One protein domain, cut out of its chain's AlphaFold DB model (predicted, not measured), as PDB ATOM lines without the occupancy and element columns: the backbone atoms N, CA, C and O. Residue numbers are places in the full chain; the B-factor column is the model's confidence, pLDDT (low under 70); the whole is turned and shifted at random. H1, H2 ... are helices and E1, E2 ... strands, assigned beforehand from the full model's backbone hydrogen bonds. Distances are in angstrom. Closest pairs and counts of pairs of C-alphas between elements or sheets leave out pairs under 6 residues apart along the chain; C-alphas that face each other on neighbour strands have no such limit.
ATOM      1  N   GLU A 537       5.535 -42.633  29.195       80.88
ATOM      2  CA  GLU A 537       4.155 -42.981  29.563       80.88
ATOM      3  C   GLU A 537       3.197 -41.807  29.336       80.88
ATOM      4  O   GLU A 537       2.131 -41.999  28.748       80.88
ATOM      5  N   GLU A 538       3.604 -40.580  29.680       81.25
ATOM      6  CA  GLU A 538       2.852 -39.371  29.317       81.25
ATOM      7  C   GLU A 538       2.714 -39.222  27.793       81.25
ATOM      8  O   GLU A 538       1.624 -38.924  27.298       81.25
ATOM      9  N   LEU A 539       3.789 -39.470  27.030       86.50
ATOM     10  CA  LEU A 539       3.728 -39.485  25.568       86.50
ATOM     11  C   LEU A 539       2.768 -40.563  25.055       86.50
ATOM     12  O   LEU A 539       1.938 -40.267  24.204       86.50
ATOM     13  N   ILE A 540       2.836 -41.797  25.563       89.94
ATOM     14  CA  ILE A 540       1.943 -42.895  25.159       89.94
ATOM     15  C   ILE A 540       0.477 -42.549  25.468       89.94
ATOM     16  O   ILE A 540      -0.395 -42.758  24.620       89.94
ATOM     17  N   ALA A 541       0.198 -41.957  26.633       90.19
ATOM     18  CA  ALA A 541      -1.133 -41.492  27.007       90.19
ATOM     19  C   ALA A 541      -1.636 -40.367  26.084       90.19
ATOM     20  O   ALA A 541      -2.769 -40.435  25.596       90.19
ATOM     21  N   LEU A 542      -0.791 -39.374  25.781       92.62
ATOM     22  CA  LEU A 542      -1.117 -38.274  24.870       92.62
ATOM     23  C   LEU A 542      -1.346 -38.780  23.437       92.62
ATOM     24  O   LEU A 542      -2.366 -38.455  22.838       92.62
ATOM     25  N   LYS A 543      -0.478 -39.661  22.920       94.88
ATOM     26  CA  LYS A 543      -0.651 -40.339  21.622       94.88
ATOM     27  C   LYS A 543      -1.982 -41.080  21.543       94.88
ATOM     28  O   LYS A 543      -2.729 -40.900  20.580       94.88
ATOM     29  N   LYS A 544      -2.308 -41.870  22.573       94.62
ATOM     30  CA  LYS A 544      -3.574 -42.608  22.671       94.62
ATOM     31  C   LYS A 544      -4.768 -41.650  22.647       94.62
ATOM     32  O   LYS A 544      -5.644 -41.817  21.799       94.62
ATOM     33  N   ARG A 545      -4.772 -40.613  23.495       94.50
ATOM     34  CA  ARG A 545      -5.838 -39.595  23.569       94.50
ATOM     35  C   ARG A 545      -6.020 -38.841  22.244       94.50
ATOM     36  O   ARG A 545      -7.150 -38.733  21.774       94.50
ATOM     37  N   THR A 546      -4.938 -38.402  21.599       96.31
ATOM     38  CA  THR A 546      -4.982 -37.727  20.289       96.31
ATOM     39  C   THR A 546      -5.502 -38.654  19.191       96.31
ATOM     40  O   THR A 546      -6.365 -38.258  18.414       96.31
ATOM     41  N   SER A 547      -5.054 -39.914  19.147       95.38
ATOM     42  CA  SER A 547      -5.538 -40.887  18.153       95.38
ATOM     43  C   SER A 547      -7.032 -41.210  18.306       95.38
ATOM     44  O   SER A 547      -7.728 -41.360  17.301       95.38
ATOM     45  N   ALA A 548      -7.534 -41.255  19.546       95.75
ATOM     46  CA  ALA A 548      -8.947 -41.452  19.846       95.75
ATOM     47  C   ALA A 548      -9.791 -40.237  19.428       95.75
ATOM     48  O   ALA A 548     -10.797 -40.418  18.746       95.75
ATOM     49  N   LEU A 549      -9.347 -39.013  19.746       96.00
ATOM     50  CA  LEU A 549     -10.017 -37.774  19.329       96.00
ATOM     51  C   LEU A 549     -10.104 -37.660  17.798       96.00
ATOM     52  O   LEU A 549     -11.164 -37.342  17.265       96.00
ATOM     53  N   ILE A 550      -9.026 -37.978  17.072       95.75
ATOM     54  CA  ILE A 550      -9.034 -37.971  15.600       95.75
ATOM     55  C   ILE A 550     -10.034 -39.005  15.054       95.75
ATOM     56  O   ILE A 550     -10.794 -38.694  14.141       95.75
ATOM     57  N   LEU A 551     -10.092 -40.216  15.622       93.94
ATOM     58  CA  LEU A 551     -11.065 -41.234  15.200       93.94
ATOM     59  C   LEU A 551     -12.517 -40.826  15.514       93.94
ATOM     60  O   LEU A 551     -13.407 -41.072  14.701       93.94
ATOM     61  N   GLU A 552     -12.755 -40.168  16.649       93.81
ATOM     62  CA  GLU A 552     -14.062 -39.626  17.037       93.81
ATOM     63  C   GLU A 552     -14.530 -38.543  16.048       93.81
ATOM     64  O   GLU A 552     -15.627 -38.641  15.494       93.81
ATOM     65  N   LYS A 553     -13.669 -37.557  15.756       93.94
ATOM     66  CA  LYS A 553     -13.944 -36.482  14.785       93.94
ATOM     67  C   LYS A 553     -14.152 -37.027  13.369       93.94
ATOM     68  O   LYS A 553     -15.017 -36.532  12.648       93.94
ATOM     69  N   LEU A 554     -13.416 -38.069  12.979       92.75
ATOM     70  CA  LEU A 554     -13.604 -38.748  11.695       92.75
ATOM     71  C   LEU A 554     -14.988 -39.408  11.606       92.75
ATOM     72  O   LEU A 554     -15.694 -39.208  10.619       92.75
ATOM     73  N   CYS A 555     -15.390 -40.148  12.645       90.38
ATOM     74  CA  CYS A 555     -16.710 -40.780  12.714       90.38
ATOM     75  C   CYS A 555     -17.854 -39.751  12.720       90.38
ATOM     76  O   CYS A 555     -18.896 -39.991  12.114       90.38
ATOM     77  N   GLN A 556     -17.660 -38.596  13.367       90.12
ATOM     78  CA  GLN A 556     -18.627 -37.491  13.352       90.12
ATOM     79  C   GLN A 556     -18.853 -36.962  11.922       90.12
ATOM     80  O   GLN A 556     -20.001 -36.799  11.509       90.12
ATOM     81  N   SER A 557     -17.791 -36.772  11.130       89.25
ATOM     82  CA  SER A 557     -17.908 -36.268   9.749       89.25
ATOM     83  C   SER A 557     -18.287 -37.327   8.698       89.25
ATOM     84  O   SER A 557     -18.815 -36.964   7.643       89.25
ATOM     85  N   SER A 558     -18.071 -38.627   8.947       83.12
ATOM     86  CA  SER A 558     -18.431 -39.704   8.000       83.12
ATOM     87  C   SER A 558     -19.922 -40.078   7.998       83.12
ATOM     88  O   SER A 558     -20.386 -40.774   7.087       83.12
ATOM     89  N   GLY A 559     -20.697 -39.609   8.982       79.94
ATOM     90  CA  GLY A 559     -22.119 -39.929   9.145       79.94
ATOM     91  C   GLY A 559     -22.360 -41.401   9.506       79.94
ATOM     92  O   GLY A 559     -21.521 -42.044  10.127       79.94
ATOM     93  N   ASN A 560     -23.492 -41.979   9.080       77.50
ATOM     94  CA  ASN A 560     -23.914 -43.344   9.460       77.50
ATOM     95  C   ASN A 560     -22.960 -44.493   9.047       77.50
ATOM     96  O   ASN A 560     -23.228 -45.653   9.368       77.50
ATOM     97  N   ARG A 561     -21.851 -44.220   8.348       79.94
ATOM     98  CA  ARG A 561     -20.810 -45.215   8.051       79.94
ATOM     99  C   ARG A 561     -19.797 -45.267   9.200       79.94
ATOM    100  O   ARG A 561     -18.968 -44.370   9.329       79.94
ATOM    101  N   LYS A 562     -19.837 -46.342   9.998       81.25
ATOM    102  CA  LYS A 562     -18.852 -46.612  11.062       81.25
ATOM    103  C   LYS A 562     -17.466 -46.872  10.454       81.25
ATOM    104  O   LYS A 562     -17.320 -47.770   9.626       81.25
ATOM    105  N   ILE A 563     -16.454 -46.119  10.886       87.88
ATOM    106  CA  ILE A 563     -15.054 -46.300  10.479       87.88
ATOM    107  C   ILE A 563     -14.300 -46.981  11.622       87.88
ATOM    108  O   ILE A 563     -14.220 -46.448  12.723       87.88
ATOM    109  N   SER A 564     -13.748 -48.172  11.374       86.31
ATOM    110  CA  SER A 564     -13.119 -48.979  12.434       86.31
ATOM    111  C   SER A 564     -11.717 -48.507  12.839       86.31
ATOM    112  O   SER A 564     -11.246 -48.875  13.913       86.31
ATOM    113  N   ARG A 565     -11.015 -47.769  11.970       89.31
ATOM    114  CA  ARG A 565      -9.638 -47.303  12.180       89.31
ATOM    115  C   ARG A 565      -9.335 -46.129  11.249       89.31
ATOM    116  O   ARG A 565      -9.680 -46.174  10.073       89.31
ATOM    117  N   MET A 566      -8.644 -45.119  11.770       90.44
ATOM    118  CA  MET A 566      -8.041 -44.048  10.974       90.44
ATOM    119  C   MET A 566      -6.785 -44.583  10.270       90.44
ATOM    120  O   MET A 566      -5.919 -45.176  10.921       90.44
ATOM    121  N   SER A 567      -6.689 -44.378   8.955       91.50
ATOM    122  CA  SER A 567      -5.542 -44.797   8.143       91.50
ATOM    123  C   SER A 567      -4.798 -43.576   7.616       91.50
ATOM    124  O   SER A 567      -5.402 -42.716   6.982       91.50
ATOM    125  N   TYR A 568      -3.502 -43.486   7.917       93.19
ATOM    126  CA  TYR A 568      -2.655 -42.341   7.561       93.19
ATOM    127  C   TYR A 568      -1.847 -42.594   6.278       93.19
ATOM    128  O   TYR A 568      -1.517 -41.655   5.562       93.19
ATOM    129  N   THR A 569      -1.563 -43.859   5.956       91.62
ATOM    130  CA  THR A 569      -0.964 -44.266   4.681       91.62
ATOM    131  C   THR A 569      -2.052 -44.396   3.618       91.62
ATOM    132  O   THR A 569      -3.074 -45.047   3.839       91.62
ATOM    133  N   ASN A 570      -1.840 -43.775   2.454       90.94
ATOM    134  CA  ASN A 570      -2.814 -43.732   1.357       90.94
ATOM    135  C   ASN A 570      -4.206 -43.236   1.818       90.94
ATOM    136  O   ASN A 570      -5.232 -43.794   1.424       90.94
ATOM    137  N   PHE A 571      -4.231 -42.203   2.676       91.31
ATOM    138  CA  PHE A 571      -5.450 -41.611   3.251       91.31
ATOM    139  C   PHE A 571      -6.510 -41.321   2.180       91.31
ATOM    140  O   PHE A 571      -7.674 -41.684   2.346       91.31
ATOM    141  N   ASP A 572      -6.091 -40.777   1.042       88.69
ATOM    142  CA  ASP A 572      -6.945 -40.475  -0.106       88.69
ATOM    143  C   ASP A 572      -7.725 -41.695  -0.611       88.69
ATOM    144  O   ASP A 572      -8.910 -41.595  -0.910       88.69
ATOM    145  N   THR A 573      -7.100 -42.874  -0.651       89.06
ATOM    146  CA  THR A 573      -7.698 -44.096  -1.223       89.06
ATOM    147  C   THR A 573      -8.490 -44.902  -0.191       89.06
ATOM    148  O   THR A 573      -9.432 -45.626  -0.523       89.06
ATOM    149  N   GLN A 574      -8.120 -44.787   1.088       86.94
ATOM    150  CA  GLN A 574      -8.741 -45.544   2.176       86.94
ATOM    151  C   GLN A 574      -9.845 -44.764   2.897       86.94
ATOM    152  O   GLN A 574     -10.803 -45.382   3.364       86.94
ATOM    153  N   ILE A 575      -9.734 -43.434   2.963       91.19
ATOM    154  CA  ILE A 575     -10.678 -42.537   3.634       91.19
ATOM    155  C   ILE A 575     -11.439 -41.676   2.615       91.19
ATOM    156  O   ILE A 575     -12.664 -41.791   2.523       91.19
ATOM    157  N   THR A 576     -10.759 -40.843   1.821       90.81
ATOM    158  CA  THR A 576     -11.445 -39.862   0.955       90.81
ATOM    159  C   THR A 576     -12.270 -40.525  -0.148       90.81
ATOM    160  O   THR A 576     -13.459 -40.241  -0.265       90.81
ATOM    161  N   GLU A 577     -11.706 -41.491  -0.871       88.25
ATOM    162  CA  GLU A 577     -12.373 -42.238  -1.947       88.25
ATOM    163  C   GLU A 577     -13.596 -43.042  -1.447       88.25
ATOM    164  O   GLU A 577     -14.570 -43.216  -2.178       88.25
ATOM    165  N   LYS A 578     -13.597 -43.483  -0.176       88.12
ATOM    166  CA  LYS A 578     -14.639 -44.363   0.401       88.12
ATOM    167  C   LYS A 578     -15.714 -43.648   1.224       88.12
ATOM    168  O   LYS A 578     -16.829 -44.166   1.350       88.12
ATOM    169  N   TYR A 579     -15.396 -42.495   1.810       88.75
ATOM    170  CA  TYR A 579     -16.288 -41.763   2.720       88.75
ATOM    171  C   TYR A 579     -16.522 -40.300   2.306       88.75
ATOM    172  O   TYR A 579     -17.364 -39.640   2.914       88.75
ATOM    173  N   SER A 580     -15.831 -39.808   1.270       90.31
ATOM    174  CA  SER A 580     -15.892 -38.420   0.781       90.31
ATOM    175  C   SER A 580     -15.534 -37.392   1.859       90.31
ATOM    176  O   SER A 580     -16.203 -36.373   2.015       90.31
ATOM    177  N   VAL A 581     -14.476 -37.674   2.626       92.19
ATOM    178  CA  VAL A 581     -13.972 -36.828   3.721       92.19
ATOM    179  C   VAL A 581     -12.524 -36.415   3.449       92.19
ATOM    180  O   VAL A 581     -11.696 -37.253   3.095       92.19
ATOM    181  N   VAL A 582     -12.216 -35.133   3.658       93.56
ATOM    182  CA  VAL A 582     -10.885 -34.519   3.519       93.56
ATOM    183  C   VAL A 582     -10.537 -33.767   4.808       93.56
ATOM    184  O   VAL A 582     -11.411 -33.190   5.455       93.56
ATOM    185  N   ILE A 583      -9.263 -33.762   5.198       94.88
ATOM    186  CA  ILE A 583      -8.770 -32.974   6.337       94.88
ATOM    187  C   ILE A 583      -8.490 -31.544   5.872       94.88
ATOM    188  O   ILE A 583      -7.809 -31.343   4.870       94.88
ATOM    189  N   LYS A 584      -8.968 -30.546   6.621       94.19
ATOM    190  CA  LYS A 584      -8.585 -29.139   6.438       94.19
ATOM    191  C   LYS A 584      -7.717 -28.673   7.607       94.19
ATOM    192  O   LYS A 584      -7.938 -29.088   8.744       94.19
ATOM    193  N   ASN A 585      -6.743 -27.810   7.307       94.12
ATOM    194  CA  ASN A 585      -5.839 -27.158   8.262       94.12
ATOM    195  C   ASN A 585      -5.068 -28.130   9.183       94.12
ATOM    196  O   ASN A 585      -5.089 -27.976  10.405       94.12
ATOM    197  N   TRP A 586      -4.402 -29.151   8.634       94.56
ATOM    198  CA  TRP A 586      -3.493 -29.986   9.433       94.56
ATOM    199  C   TRP A 586      -2.300 -29.137   9.934       94.56
ATOM    200  O   TRP A 586      -1.726 -28.402   9.131       94.56
ATOM    201  N   PRO A 587      -1.920 -29.190  11.227       93.69
ATOM    202  CA  PRO A 587      -1.068 -28.164  11.839       93.69
ATOM    203  C   PRO A 587       0.439 -28.463  11.762       93.69
ATOM    204  O   PRO A 587       1.245 -27.661  12.227       93.69
ATOM    205  N   LEU A 588       0.830 -29.622  11.225       93.44
ATOM    206  CA  LEU A 588       2.224 -30.059  11.103       93.44
ATOM    207  C   LEU A 588       2.627 -30.114   9.625       93.44
ATOM    208  O   LEU A 588       1.824 -30.508   8.785       93.44
ATOM    209  N   ALA A 589       3.887 -29.809   9.306       91.06
ATOM    210  CA  ALA A 589       4.382 -29.812   7.923       91.06
ATOM    211  C   ALA A 589       4.291 -31.187   7.222       91.06
ATOM    212  O   ALA A 589       4.257 -31.255   5.997       91.06
ATOM    213  N   LYS A 590       4.233 -32.286   7.990       91.81
ATOM    214  CA  LYS A 590       4.055 -33.652   7.482       91.81
ATOM    215  C   LYS A 590       2.766 -34.270   8.024       91.81
ATOM    216  O   LYS A 590       2.523 -34.284   9.234       91.81
ATOM    217  N   PHE A 591       1.968 -34.851   7.132       93.75
ATOM    218  CA  PHE A 591       0.866 -35.726   7.519       93.75
ATOM    219  C   PHE A 591       1.416 -37.089   7.970       93.75
ATOM    220  O   PHE A 591       2.191 -37.728   7.258       93.75
ATOM    221  N   CYS A 592       1.077 -37.500   9.190       92.56
ATOM    222  CA  CYS A 592       1.609 -38.689   9.860       92.56
ATOM    223  C   CYS A 592       0.659 -39.138  10.980       92.56
ATOM    224  O   CYS A 592      -0.264 -38.401  11.343       92.56
ATOM    225  N   SER A 593       0.857 -40.339  11.535       93.31
ATOM    226  CA  SER A 593       0.049 -40.776  12.672       93.31
ATOM    227  C   SER A 593       0.573 -40.173  13.984       93.31
ATOM    228  O   SER A 593       1.781 -39.981  14.139       93.31
ATOM    229  N   PRO A 594      -0.287 -39.960  15.000       93.69
ATOM    230  CA  PRO A 594       0.171 -39.622  16.348       93.69
ATOM    231  C   PRO A 594       1.147 -40.656  16.937       93.69
ATOM    232  O   PRO A 594       1.933 -40.317  17.815       93.69
ATOM    233  N   GLY A 595       1.129 -41.905  16.454       91.19
ATOM    234  CA  GLY A 595       2.091 -42.936  16.845       91.19
ATOM    235  C   GLY A 595       3.535 -42.571  16.495       91.19
ATOM    236  O   GLY A 595       4.431 -42.832  17.299       91.19
ATOM    237  N   ASP A 596       3.741 -41.899  15.363       91.94
ATOM    238  CA  ASP A 596       5.059 -41.628  14.775       91.94
ATOM    239  C   ASP A 596       5.734 -40.376  15.366       91.94
ATOM    240  O   ASP A 596       6.952 -40.232  15.302       91.94
ATOM    241  N   LEU A 597       4.956 -39.472  15.973       91.38
ATOM    242  CA  LEU A 597       5.459 -38.212  16.532       91.38
ATOM    243  C   LEU A 597       6.342 -38.445  17.767       91.38
ATOM    244  O   LEU A 597       5.904 -39.036  18.756       91.38
ATOM    245  N   GLY A 598       7.586 -37.968  17.736       86.88
ATOM    246  CA  GLY A 598       8.518 -38.064  18.870       86.88
ATOM    247  C   GLY A 598       8.369 -36.936  19.899       86.88
ATOM    248  O   GLY A 598       8.676 -37.127  21.076       86.88
ATOM    249  N   SER A 599       7.890 -35.764  19.473       89.50
ATOM    250  CA  SER A 599       7.828 -34.560  20.306       89.50
ATOM    251  C   SER A 599       6.496 -34.424  21.044       89.50
ATOM    252  O   SER A 599       5.424 -34.444  20.433       89.50
ATOM    253  N   ARG A 600       6.554 -34.180  22.363       85.94
ATOM    254  CA  ARG A 600       5.372 -33.801  23.160       85.94
ATOM    255  C   ARG A 600       4.711 -32.537  22.605       85.94
ATOM    256  O   ARG A 600       3.488 -32.473  22.553       85.94
ATOM    257  N   THR A 601       5.505 -31.558  22.170       89.62
ATOM    258  CA  THR A 601       5.010 -30.267  21.673       89.62
ATOM    259  C   THR A 601       4.215 -30.434  20.380       89.62
ATOM    260  O   THR A 601       3.117 -29.898  20.277       89.62
ATOM    261  N   GLU A 602       4.707 -31.233  19.428       93.38
ATOM    262  CA  GLU A 602       3.994 -31.528  18.172       93.38
ATOM    263  C   GLU A 602       2.673 -32.260  18.441       93.38
ATOM    264  O   GLU A 602       1.634 -31.900  17.888       93.38
ATOM    265  N   LEU A 603       2.693 -33.245  19.346       94.38
ATOM    266  CA  LEU A 603       1.498 -33.967  19.786       94.38
ATOM    267  C   LEU A 603       0.483 -33.068  20.495       94.38
ATOM    268  O   LEU A 603      -0.718 -33.249  20.303       94.38
ATOM    269  N   GLN A 604       0.947 -32.116  21.305       93.50
ATOM    270  CA  GLN A 604       0.090 -31.192  22.042       93.50
ATOM    271  C   GLN A 604      -0.515 -30.122  21.124       93.50
ATOM    272  O   GLN A 604      -1.711 -29.858  21.232       93.50
ATOM    273  N   VAL A 605       0.256 -29.582  20.174       95.75
ATOM    274  CA  VAL A 605      -0.251 -28.697  19.108       95.75
ATOM    275  C   VAL A 605      -1.283 -29.430  18.252       95.75
ATOM    276  O   VAL A 605      -2.369 -28.902  18.022       95.75
ATOM    277  N   LEU A 606      -1.000 -30.672  17.842       96.38
ATOM    278  CA  LEU A 606      -1.948 -31.493  17.087       96.38
ATOM    279  C   LEU A 606      -3.232 -31.758  17.889       96.38
ATOM    280  O   LEU A 606      -4.327 -31.581  17.361       96.38
ATOM    281  N   PHE A 607      -3.116 -32.137  19.165       96.31
ATOM    282  CA  PHE A 607      -4.265 -32.352  20.048       96.31
ATOM    283  C   PHE A 607      -5.132 -31.088  20.172       96.31
ATOM    284  O   PHE A 607      -6.337 -31.144  19.937       96.31
ATOM    285  N   GLN A 608      -4.514 -29.939  20.459       95.75
ATOM    286  CA  GLN A 608      -5.206 -28.657  20.613       95.75
ATOM    287  C   GLN A 608      -5.849 -28.171  19.306       95.75
ATOM    288  O   GLN A 608      -6.932 -27.588  19.343       95.75
ATOM    289  N   ALA A 609      -5.246 -28.438  18.144       96.62
ATOM    290  CA  ALA A 609      -5.825 -28.083  16.848       96.62
ATOM    291  C   ALA A 609      -7.094 -28.898  16.516       96.62
ATOM    292  O   ALA A 609      -8.028 -28.354  15.926       96.62
ATOM    293  N   TRP A 610      -7.166 -30.164  16.947       95.94
ATOM    294  CA  TRP A 610      -8.372 -31.002  16.842       95.94
ATOM    295  C   TRP A 610      -9.422 -30.710  17.928       95.94
ATOM    296  O   TRP A 610     -10.617 -30.839  17.669       95.94
ATOM    297  N   GLU A 611      -9.001 -30.307  19.131       95.56
ATOM    298  CA  GLU A 611      -9.896 -29.937  20.242       95.56
ATOM    299  C   GLU A 611     -10.570 -28.572  20.004       95.56
ATOM    300  O   GLU A 611     -11.772 -28.429  20.215       95.56
ATOM    301  N   SER A 612      -9.827 -27.597  19.467       95.00
ATOM    302  CA  SER A 612     -10.348 -26.281  19.048       95.00
ATOM    303  C   SER A 612     -11.119 -26.295  17.720       95.00
ATOM    304  O   SER A 612     -11.760 -25.303  17.378       95.00
ATOM    305  N   GLY A 613     -11.049 -27.386  16.948       93.00
ATOM    306  CA  GLY A 613     -11.657 -27.496  15.615       93.00
ATOM    307  C   GLY A 613     -10.947 -26.700  14.510       93.00
ATOM    308  O   GLY A 613     -11.441 -26.660  13.377       93.00
ATOM    309  N   ALA A 614      -9.791 -26.092  14.809       94.00
ATOM    310  CA  ALA A 614      -8.942 -25.434  13.818       94.00
ATOM    311  C   ALA A 614      -8.582 -26.408  12.684       94.00
ATOM    312  O   ALA A 614      -8.771 -26.075  11.512       94.00
ATOM    313  N   THR A 615      -8.175 -27.629  13.050       95.38
ATOM    314  CA  THR A 615      -8.120 -28.803  12.172       95.38
ATOM    315  C   THR A 615      -9.441 -29.562  12.262       95.38
ATOM    316  O   THR A 615      -9.901 -29.883  13.358       95.38
ATOM    317  N   HIS A 616     -10.053 -29.885  11.121       95.00
ATOM    318  CA  HIS A 616     -11.288 -30.673  11.094       95.00
ATOM    319  C   HIS A 616     -11.430 -31.528   9.828       95.00
ATOM    320  O   HIS A 616     -10.816 -31.272   8.790       95.00
ATOM    321  N   PHE A 617     -12.292 -32.543   9.912       95.19
ATOM    322  CA  PHE A 617     -12.711 -33.364   8.780       95.19
ATOM    323  C   PHE A 617     -13.885 -32.699   8.055       95.19
ATOM    324  O   PHE A 617     -15.005 -32.680   8.566       95.19
ATOM    325  N   ALA A 618     -13.643 -32.177   6.856       92.81
ATOM    326  CA  ALA A 618     -14.675 -31.643   5.979       92.81
ATOM    327  C   ALA A 618     -15.207 -32.746   5.051       92.81
ATOM    328  O   ALA A 618     -14.435 -33.472   4.424       92.81
ATOM    329  N   LYS A 619     -16.531 -32.859   4.937       91.94
ATOM    330  CA  LYS A 619     -17.180 -33.756   3.977       91.94
ATOM    331  C   LYS A 619     -17.345 -33.045   2.632       91.94
ATOM    332  O   LYS A 619     -17.893 -31.948   2.594       91.94
ATOM    333  N   LEU A 620     -16.895 -33.675   1.550       89.56
ATOM    334  CA  LEU A 620     -17.069 -33.183   0.184       89.56
ATOM    335  C   LEU A 620     -18.515 -33.383  -0.288       89.56
ATOM    336  O   LEU A 620     -19.140 -34.411  -0.010       89.56
ATOM    337  N   SER A 621     -19.035 -32.424  -1.051       89.94
ATOM    338  CA  SER A 621     -20.250 -32.608  -1.848       89.94
ATOM    339  C   SER A 621     -20.003 -33.533  -3.046       89.94
ATOM    340  O   SER A 621     -18.869 -33.750  -3.474       89.94
ATOM    341  N   ASN A 622     -21.078 -34.039  -3.658       86.44
ATOM    342  CA  ASN A 622     -20.990 -34.907  -4.840       86.44
ATOM    343  C   ASN A 622     -20.288 -34.240  -6.043       86.44
ATOM    344  O   ASN A 622     -19.760 -34.944  -6.901       86.44
ATOM    345  N   ASN A 623     -20.280 -32.904  -6.116       88.12
ATOM    346  CA  ASN A 623     -19.624 -32.159  -7.192       88.12
ATOM    347  C   ASN A 623     -18.126 -31.977  -6.908       88.12
ATOM    348  O   ASN A 623     -17.304 -32.242  -7.783       88.12
ATOM    349  N   GLU A 624     -17.762 -31.618  -5.673       89.56
ATOM    350  CA  GLU A 624     -16.357 -31.555  -5.238       89.56
ATOM    351  C   GLU A 624     -15.692 -32.936  -5.302       89.56
ATOM    352  O   GLU A 624     -14.561 -33.050  -5.761       89.56
ATOM    353  N   MET A 625     -16.408 -34.000  -4.917       87.00
ATOM    354  CA  MET A 625     -15.911 -35.378  -4.991       87.00
ATOM    355  C   MET A 625     -15.610 -35.808  -6.435       87.00
ATOM    356  O   MET A 625     -14.609 -36.482  -6.673       87.00
ATOM    357  N   LYS A 626     -16.433 -35.388  -7.410       86.12
ATOM    358  CA  LYS A 626     -16.159 -35.609  -8.840       86.12
ATOM    359  C   LYS A 626     -14.895 -34.873  -9.280       86.12
ATOM    360  O   LYS A 626     -13.991 -35.520  -9.797       86.12
ATOM    361  N   ALA A 627     -14.806 -33.568  -9.015       88.19
ATOM    362  CA  ALA A 627     -13.641 -32.759  -9.380       88.19
ATOM    363  C   ALA A 627     -12.338 -33.294  -8.754       88.19
ATOM    364  O   ALA A 627     -11.321 -33.405  -9.435       88.19
ATOM    365  N   TRP A 628     -12.388 -33.713  -7.485       89.31
ATOM    366  CA  TRP A 628     -11.281 -34.373  -6.792       89.31
ATOM    367  C   TRP A 628     -10.892 -35.704  -7.456       89.31
ATOM    368  O   TRP A 628      -9.713 -35.944  -7.713       89.31
ATOM    369  N   SER A 629     -11.872 -36.550  -7.800       84.25
ATOM    370  CA  SER A 629     -11.602 -37.831  -8.469       84.25
ATOM    371  C   SER A 629     -11.013 -37.664  -9.874       84.25
ATOM    372  O   SER A 629     -10.151 -38.450 -10.263       84.25
ATOM    373  N   GLU A 630     -11.419 -36.626 -10.610       86.75
ATOM    374  CA  GLU A 630     -10.892 -36.312 -11.940       86.75
ATOM    375  C   GLU A 630      -9.461 -35.757 -11.866       86.75
ATOM    376  O   GLU A 630      -8.597 -36.184 -12.631       86.75
ATOM    377  N   ALA A 631      -9.178 -34.870 -10.905       85.12
ATOM    378  CA  ALA A 631      -7.829 -34.360 -10.660       85.12
ATOM    379  C   ALA A 631      -6.851 -35.496 -10.303       85.12
ATOM    380  O   ALA A 631      -5.798 -35.619 -10.923       85.12
ATOM    381  N   ARG A 632      -7.246 -36.391  -9.385       84.25
ATOM    382  CA  ARG A 632      -6.456 -37.574  -8.996       84.25
ATOM    383  C   ARG A 632      -6.299 -38.569 -10.156       84.25
ATOM    384  O   ARG A 632      -5.277 -39.241 -10.267       84.25
ATOM    385  N   PHE A 633      -7.298 -38.696 -11.034       83.25
ATOM    386  CA  PHE A 633      -7.173 -39.510 -12.249       83.25
ATOM    387  C   PHE A 633      -6.132 -38.924 -13.214       83.25
ATOM    388  O   PHE A 633      -5.306 -39.668 -13.737       83.25
ATOM    389  N   ARG A 634      -6.127 -37.598 -13.395       84.81
ATOM    390  CA  ARG A 634      -5.174 -36.873 -14.249       84.81
ATOM    391  C   ARG A 634      -3.732 -36.999 -13.747       84.81
ATOM    392  O   ARG A 634      -2.879 -37.460 -14.494       84.81
ATOM    393  N   GLU A 635      -3.505 -36.728 -12.463       83.06
ATOM    394  CA  GLU A 635      -2.221 -36.938 -11.771       83.06
ATOM    395  C   GLU A 635      -1.687 -38.368 -11.980       83.06
ATOM    396  O   GLU A 635      -0.522 -38.579 -12.318       83.06
ATOM    397  N   ARG A 636      -2.559 -39.379 -11.856       80.44
ATOM    398  CA  ARG A 636      -2.176 -40.784 -12.055       80.44
ATOM    399  C   ARG A 636      -1.842 -41.129 -13.512       80.44
ATOM    400  O   ARG A 636      -1.034 -42.028 -13.732       80.44
ATOM    401  N   MET A 637      -2.441 -40.444 -14.488       78.56
ATOM    402  CA  MET A 637      -2.093 -40.585 -15.908       78.56
ATOM    403  C   MET A 637      -0.747 -39.923 -16.229       78.56
ATOM    404  O   MET A 637       0.047 -40.502 -16.964       78.56
ATOM    405  N   GLU A 638      -0.461 -38.758 -15.643       78.19
ATOM    406  CA  GLU A 638       0.816 -38.049 -15.811       78.19
ATOM    407  C   GLU A 638       1.990 -38.873 -15.253       78.19
ATOM    408  O   GLU A 638       2.972 -39.101 -15.959       78.19
ATOM    409  N   VAL A 639       1.847 -39.440 -14.048       75.69
ATOM    410  CA  VAL A 639       2.856 -40.341 -13.447       75.69
ATOM    411  C   VAL A 639       3.056 -41.631 -14.262       75.69
ATOM    412  O   VAL A 639       4.157 -42.178 -14.282       75.69
ATOM    413  N   ALA A 640       2.026 -42.120 -14.959       66.00
ATOM    414  CA  ALA A 640       2.121 -43.317 -15.799       66.00
ATOM    415  C   ALA A 640       2.743 -43.063 -17.189       66.00
ATOM    416  O   ALA A 640       3.168 -44.015 -17.839       66.00
ATOM    417  N   GLY A 641       2.801 -41.809 -17.653       58.00
ATOM    418  CA  GLY A 641       3.311 -41.450 -18.982       58.00
ATOM    419  C   GLY A 641       4.829 -41.247 -19.077       58.00
ATOM    420  O   GLY A 641       5.345 -41.071 -20.175       58.00
TER     421      GLY A 641
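AT A GLANCE: This is residues 537 to 641 of the 870 residues of the protein "Cauli_VI domain-containing protein" of Grifola frondosa (UniProt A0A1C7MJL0). A short two-stranded ribbon, E1 and E2, lies between two helices side by side, H1 and H3, at one end and the helix H4 at the other, with the short H2 next to E1. The last part of H1 reaches the ribbon, and residues 633 to 641, of which 633 to 640 belong to H4, stick out. The 105 printed residues run H1, H2, E1, H3, E2, H4, mostly helix, with an antiparallel sheet in the order E1, E2. The whole is only just compact, close to loose, with a radius of gyration of the C-alphas of 15.1 A and spans of 47 by 34 by 23 A.

IN THESE COORDINATES: H1, residues 537 to 558, begins at C-alpha 537 (4.155, -42.981, 29.563) and is 31.4 A long. H2 is residues 571 to 579, 10.9 A, and E1 is residues 581 to 584. H3, residues 600 to 611, is 16.0 A long. E2 is residues 616 to 619. H4, residues 622 to 640, is 26.9 A long and ends at C-alpha 640 (2.121, -43.317, -15.799).

HOW THE PARTS SIT: H1 and H3 touch, closest at the C-alphas of Thr 546 and Phe 607, 5.4 A apart, at a shallow tilt of 27 degrees, the same way. The closest C-alphas of H1 and E2 are those of Ser 557 and Phe 617, 6.0 A. E1 and E2 are antiparallel at 142 degrees, with N 582 and O 618 at 2.9 A and N 618 and O 582 at 2.8 A, within hydrogen-bond range. The closest C-alphas of H2 and E1 are those of Thr 576 and Val 582, 6.0 A. H2 and H4 are close but not clearly touching, with the C-alphas of Glu 577 and Ser 629 closest at 7.9 A. H1 and H4 are apart. Every O i to N i+4 pair is within hydrogen-bond range in H1, H3 and H4; in H2, 3 of 5 are.

THE WHOLE: The C-alphas of Glu 537 and Gly 641, the two farthest apart, are 48.6 A apart. The printed part has no cut. The links H1 to H2 and E1 to H3 are long. Residues 640 to 641 have pLDDT under 70.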